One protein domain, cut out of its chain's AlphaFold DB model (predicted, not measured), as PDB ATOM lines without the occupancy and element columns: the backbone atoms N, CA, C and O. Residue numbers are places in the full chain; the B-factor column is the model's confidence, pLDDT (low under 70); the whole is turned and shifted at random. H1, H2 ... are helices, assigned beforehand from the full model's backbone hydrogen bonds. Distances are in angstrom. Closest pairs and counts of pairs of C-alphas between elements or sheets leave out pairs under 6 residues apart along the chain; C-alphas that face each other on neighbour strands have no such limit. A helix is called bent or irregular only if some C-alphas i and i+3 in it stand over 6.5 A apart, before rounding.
ATOM      1  N   HIS A  92     379.140 641.791 471.639       76.44
ATOM      2  CA  HIS A  92     377.804 642.196 472.064       76.44
ATOM      3  C   HIS A  92     376.747 641.364 471.331       76.44
ATOM      4  O   HIS A  92     376.840 641.149 470.123       76.44
ATOM      5  N   GLY A  93     375.733 640.922 472.067       77.88
ATOM      6  CA  GLY A  93     374.550 640.309 471.484       77.88
ATOM      7  C   GLY A  93     373.511 641.338 471.035       77.88
ATOM      8  O   GLY A  93     373.607 642.533 471.320       77.88
ATOM      9  N   PHE A  94     372.476 640.852 470.361       78.94
ATOM     10  CA  PHE A  94     371.278 641.612 470.034       78.94
ATOM     11  C   PHE A  94     370.311 641.518 471.224       78.94
ATOM     12  O   PHE A  94     369.752 640.450 471.482       78.94
ATOM     13  N   TYR A  95     370.150 642.602 471.991       78.94
ATOM     14  CA  TYR A  95     369.258 642.661 473.161       78.94
ATOM     15  C   TYR A  95     367.845 643.072 472.765       78.94
ATOM     16  O   TYR A  95     367.650 643.770 471.770       78.94
ATOM     17  N   ASP A  96     366.848 642.615 473.517       73.19
ATOM     18  CA  ASP A  96     365.491 643.119 473.342       73.19
ATOM     19  C   ASP A  96     365.388 644.513 473.962       73.19
ATOM     20  O   ASP A  96     365.899 644.714 475.069       73.19
ATOM     21  N   PRO A  97     364.727 645.470 473.288       72.44
ATOM     22  CA  PRO A  97     364.607 646.840 473.783       72.44
ATOM     23  C   PRO A  97     363.908 646.923 475.148       72.44
ATOM     24  O   PRO A  97     364.175 647.851 475.904       72.44
ATOM     25  N   ASP A  98     363.079 645.929 475.480       73.38
ATOM     26  CA  ASP A  98     362.333 645.844 476.739       73.38
ATOM     27  C   ASP A  98     362.965 644.877 477.763       73.38
ATOM     28  O   ASP A  98     362.380 644.611 478.814       73.38
ATOM     29  N   SER A  99     364.146 644.313 477.476       64.19
ATOM     30  CA  SER A  99     364.805 643.367 478.386       64.19
ATOM     31  C   SER A  99     365.667 644.069 479.434       64.19
ATOM     32  O   SER A  99     366.452 644.968 479.131       64.19
ATOM     33  N   THR A 100     365.570 643.619 480.685       57.38
ATOM     34  CA  THR A 100     366.565 643.931 481.715       57.38
ATOM     35  C   THR A 100     367.847 643.174 481.394       57.38
ATOM     36  O   THR A 100     367.858 641.943 481.395       57.38
ATOM     37  N   VAL A 101     368.912 643.917 481.087       59.00
ATOM     38  CA  VAL A 101     370.229 643.368 480.752       59.00
ATOM     39  C   VAL A 101     370.832 642.732 482.003       59.00
ATOM     40  O   VAL A 101     371.335 643.429 482.878       59.00
ATOM     41  N   ASP A 102     370.749 641.408 482.084       60.34
ATOM     42  CA  ASP A 102     371.473 640.591 483.056       60.34
ATOM     43  C   ASP A 102     372.606 639.826 482.358       60.34
ATOM     44  O   ASP A 102     372.521 639.527 481.163       60.34
ATOM     45  N   VAL A 103     373.654 639.482 483.107       58.59
ATOM     46  CA  VAL A 103     374.832 638.762 482.598       58.59
ATOM     47  C   VAL A 103     374.430 637.404 482.012       58.59
ATOM     48  O   VAL A 103     374.927 636.987 480.965       58.59
ATOM     49  N   SER A 104     373.428 636.753 482.612       62.41
ATOM     50  CA  SER A 104     372.850 635.502 482.107       62.41
ATOM     51  C   SER A 104     372.167 635.645 480.733       62.41
ATOM     52  O   SER A 104     372.090 634.678 479.971       62.41
ATOM     53  N   CYS A 105     371.735 636.858 480.362       65.38
ATOM     54  CA  CYS A 105     371.091 637.156 479.080       65.38
ATOM     55  C   CYS A 105     372.083 637.431 477.936       65.38
ATOM     56  O   CYS A 105     371.653 637.486 476.780       65.38
ATOM     57  N   HIS A 106     373.390 637.568 478.192       70.69
ATOM     58  CA  HIS A 106     374.385 637.831 477.139       70.69
ATOM     59  C   HIS A 106     374.420 636.721 476.081       70.69
ATOM     60  O   HIS A 106     374.382 636.996 474.878       70.69
ATOM     61  N   ARG A 107     374.380 635.458 476.520       73.94
ATOM     62  CA  ARG A 107     374.337 634.297 475.619       73.94
ATOM     63  C   ARG A 107     373.071 634.285 474.765       73.94
ATOM     64  O   ARG A 107     373.136 634.033 473.565       73.94
ATOM     65  N   ALA A 108     371.923 634.591 475.367       76.69
ATOM     66  CA  ALA A 108     370.657 634.685 474.647       76.69
ATOM     67  C   ALA A 108     370.704 635.796 473.587       76.69
ATOM     68  O   ALA A 108     370.306 635.580 472.445       76.69
ATOM     69  N   ALA A 109     371.271 636.953 473.926       80.44
ATOM     70  CA  ALA A 109     371.439 638.055 472.989       80.44
ATOM     71  C   ALA A 109     372.363 637.685 471.807       80.44
ATOM     72  O   ALA A 109     372.092 638.067 470.668       80.44
ATOM     73  N   GLN A 110     373.432 636.915 472.036       78.56
ATOM     74  CA  GLN A 110     374.311 636.433 470.959       78.56
ATOM     75  C   GLN A 110     373.595 635.460 470.014       78.56
ATOM     76  O   GLN A 110     373.723 635.578 468.797       78.56
ATOM     77  N   ILE A 111     372.786 634.545 470.555       80.81
ATOM     78  CA  ILE A 111     371.959 633.634 469.746       80.81
ATOM     79  C   ILE A 111     370.974 634.442 468.898       80.81
ATOM     80  O   ILE A 111     370.905 634.261 467.685       80.81
ATOM     81  N   ARG A 112     370.291 635.417 469.505       83.50
ATOM     82  CA  ARG A 112     369.364 636.305 468.791       83.50
ATOM     83  C   ARG A 112     370.030 637.113 467.682       83.50
ATOM     84  O   ARG A 112     369.406 637.362 466.658       83.50
ATOM     85  N   MET A 113     371.285 637.523 467.864       85.62
ATOM     86  CA  MET A 113     372.048 638.211 466.820       85.62
ATOM     87  C   MET A 113     372.240 637.320 465.588       85.62
ATOM     88  O   MET A 113     372.065 637.787 464.463       85.62
ATOM     89  N   ILE A 114     372.570 636.042 465.797       84.31
ATOM     90  CA  ILE A 114     372.675 635.058 464.713       84.31
ATOM     91  C   ILE A 114     371.307 634.881 464.051       84.31
ATOM     92  O   ILE A 114     371.214 634.918 462.823       84.31
ATOM     93  N   ASP A 115     370.247 634.759 464.849       84.62
ATOM     94  CA  ASP A 115     368.892 634.576 464.339       84.62
ATOM     95  C   ASP A 115     368.454 635.747 463.450       84.62
ATOM     96  O   ASP A 115     367.942 635.540 462.347       84.62
ATOM     97  N   GLU A 116     368.711 636.981 463.883       84.94
ATOM     98  CA  GLU A 116     368.344 638.181 463.135       84.94
ATOM     99  C   GLU A 116     369.199 638.361 461.874       84.94
ATOM    100  O   GLU A 116     368.673 638.735 460.823       84.94
ATOM    101  N   ALA A 117     370.490 638.014 461.926       87.69
ATOM    102  CA  ALA A 117     371.361 638.015 460.751       87.69
ATOM    103  C   ALA A 117     370.898 636.996 459.693       87.69
ATOM    104  O   ALA A 117     370.841 637.311 458.501       87.69
ATOM    105  N   LEU A 118     370.511 635.788 460.118       86.44
ATOM    106  CA  LEU A 118     369.978 634.752 459.227       86.44
ATOM    107  C   LEU A 118     368.610 635.139 458.652       86.44
ATOM    108  O   LEU A 118     368.363 634.935 457.458       86.44
ATOM    109  N   ARG A 119     367.740 635.740 459.472       84.31
ATOM    110  CA  ARG A 119     366.435 636.256 459.040       84.31
ATOM    111  C   ARG A 119     366.592 637.371 458.010       84.31
ATOM    112  O   ARG A 119     365.908 637.345 456.988       84.31
ATOM    113  N   PHE A 120     367.515 638.306 458.242       87.94
ATOM    114  CA  PHE A 120     367.868 639.362 457.291       87.94
ATOM    115  C   PHE A 120     368.362 638.785 455.957       87.94
ATOM    116  O   PHE A 120     367.974 639.265 454.895       87.94
ATOM    117  N   ALA A 121     369.152 637.708 455.999       88.94
ATOM    118  CA  ALA A 121     369.637 637.007 454.811       88.94
ATOM    119  C   ALA A 121     368.571 636.138 454.104       88.94
ATOM    120  O   ALA A 121     368.857 635.560 453.055       88.94
ATOM    121  N   GLY A 122     367.354 636.025 454.650       87.81
ATOM    122  CA  GLY A 122     366.273 635.212 454.080       87.81
ATOM    123  C   GLY A 122     366.467 633.697 454.237       87.81
ATOM    124  O   GLY A 122     365.853 632.925 453.498       87.81
ATOM    125  N   VAL A 123     367.308 633.253 455.177       83.00
ATOM    126  CA  VAL A 123     367.548 631.825 455.451       83.00
ATOM    127  C   VAL A 123     366.371 631.243 456.252       83.00
ATOM    128  O   VAL A 123     365.947 631.800 457.261       83.00
ATOM    129  N   SER A 124     365.807 630.119 455.800       67.38
ATOM    130  CA  SER A 124     364.568 629.539 456.349       67.38
ATOM    131  C   SER A 124     364.724 628.835 457.713       67.38
ATOM    132  O   SER A 124     365.727 628.176 457.982       67.38
ATOM    133  N   GLY A 125     363.656 628.884 458.523       61.47
ATOM    134  CA  GLY A 125     363.592 628.546 459.958       61.47
ATOM    135  C   GLY A 125     363.908 627.121 460.433       61.47
ATOM    136  O   GLY A 125     363.998 626.898 461.638       61.47
ATOM    137  N   TRP A 126     364.107 626.143 459.548       60.75
ATOM    138  CA  TRP A 126     364.442 624.777 459.982       60.75
ATOM    139  C   TRP A 126     365.859 624.682 460.576       60.75
ATOM    140  O   TRP A 126     366.091 623.871 461.469       60.75
ATOM    141  N   PHE A 127     366.777 625.562 460.159       59.22
ATOM    142  CA  PHE A 127     368.103 625.696 460.774       59.22
ATOM    143  C   PHE A 127     368.024 626.343 462.173       59.22
ATOM    144  O   PHE A 127     368.725 625.938 463.097       59.22
ATOM    145  N   LEU A 128     367.092 627.286 462.351       59.59
ATOM    146  CA  LEU A 128     366.839 628.017 463.600       59.59
ATOM    147  C   LEU A 128     366.287 627.110 464.715       59.59
ATOM    148  O   LEU A 128     366.732 627.182 465.859       59.59
ATOM    149  N   SER A 129     365.369 626.195 464.383       61.19
ATOM    150  CA  SER A 129     364.802 625.235 465.348       61.19
ATOM    151  C   SER A 129     365.838 624.226 465.876       61.19
ATOM    152  O   SER A 129     365.775 623.814 467.040       61.19
ATOM    153  N   LEU A 130     366.824 623.869 465.045       60.38
ATOM    154  CA  LEU A 130     367.915 622.963 465.405       60.38
ATOM    155  C   LEU A 130     368.920 623.626 466.362       60.38
ATOM    156  O   LEU A 130     369.303 623.017 467.360       60.38
ATOM    157  N   ILE A 131     369.297 624.885 466.104       62.75
ATOM    158  CA  ILE A 131     370.210 625.654 466.968       62.75
ATOM    159  C   ILE A 131     369.590 625.878 468.356       62.75
ATOM    160  O   ILE A 131     370.248 625.630 469.368       62.75
ATOM    161  N   HIS A 132     368.309 626.252 468.423       60.09
ATOM    162  CA  HIS A 132     367.606 626.454 469.695       60.09
ATOM    163  C   HIS A 132     367.524 625.167 470.545       60.09
ATOM    164  O   HIS A 132     367.692 625.218 471.764       60.09
ATOM    165  N   SER A 133     367.325 624.000 469.916       56.53
ATOM    166  CA  SER A 133     367.252 622.703 470.618       56.53
ATOM    167  C   SER A 133     368.614 622.214 471.128       56.53
ATOM    168  O   SER A 133     368.695 621.607 472.196       56.53
ATOM    169  N   LEU A 134     369.698 622.483 470.392       52.44
ATOM    170  CA  LEU A 134     371.054 622.079 470.782       52.44
ATOM    171  C   LEU A 134     371.629 622.954 471.905       52.44
ATOM    172  O   LEU A 134     372.391 622.459 472.734       52.44
ATOM    173  N   LEU A 135     371.243 624.230 471.971       53.47
ATOM    174  CA  LEU A 135     371.734 625.149 472.999       53.47
ATOM    175  C   LEU A 135     371.020 624.978 474.348       53.47
ATOM    176  O   LEU A 135     371.649 625.204 475.374       53.47
ATOM    177  N   CYS A 136     369.772 624.497 474.366       48.12
ATOM    178  CA  CYS A 136     369.042 624.187 475.603       48.12
ATOM    179  C   CYS A 136     369.603 622.946 476.340       48.12
ATOM    180  O   CYS A 136     369.652 622.914 477.567       48.12
ATOM    181  N   ASN A 137     370.107 621.939 475.611       43.50
ATOM    182  CA  ASN A 137     370.638 620.703 476.214       43.50
ATOM    183  C   ASN A 137     372.034 620.842 476.855       43.50
ATOM    184  O   ASN A 137     372.435 619.969 477.621       43.50
ATOM    185  N   GLN A 138     372.774 621.924 476.592       46.97
ATOM    186  CA  GLN A 138     374.069 622.189 477.242       46.97
ATOM    187  C   GLN A 138     373.918 622.699 478.690       46.97
ATOM    188  O   GLN A 138     374.832 622.527 479.492       46.97
TER     189      GLN A 138
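This is residues 92 to 138 of the 145 residues of an uncharacterized protein of Quercus lobata (UniProt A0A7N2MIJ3). Two helices, the longer H1 and the shorter H2, run side by side in opposite ways as a loose pair, joined at one end by residues 121 to 125. Residues 92 to 102, with no named element, fold back beside H1 on the side away from H2. The printed part has 47 residues, with two named helices in the order H1, H2 and no named strand; the class is all helix. It is only just compact, close to loose, with a radius of gyration of the C-alphas of 11.4 A, and the C-alphas span 29 by 26 by 16 A.

H1, the longest helix, has residues 103 to 120 and measures 26.3 A from C-alpha 103 at (374.832, 638.762, 482.598) to C-alpha 120 at (367.868, 639.362, 457.291). H1 is only just irregular: C-alphas 104 and 107 are 6.8 A apart, against about 5 A in a regular helix, and its line is a rough one. H2 has residues 126 to 138 and measures 19.9 A, ending with C-alpha 138 at (374.069, 622.189, 477.242).

H1 and H2 are close but not clearly touching, with 1 pair of C-alphas within 8 A. Their closest C-alphas are those of Asp 115 and Leu 128, 6.9 A apart. Their centres are 12.5 A apart. Their lines stand at a shallow tilt of 14 degrees, and they run opposite ways. O i to N i+4 pairs are within hydrogen-bond range in 12 of 14 cases in H1 and in 6 of 9 in H2.

The two C-alphas farthest apart are those of Val 103 and Gly 122, at 30.0 A. The printed part has no cut, and the link from H1 to H2 is tight. The mean pLDDT of the printed part is 70.3; residues 99 to 105 and 124 to 138 are under 70, and H2 has a mean of 56.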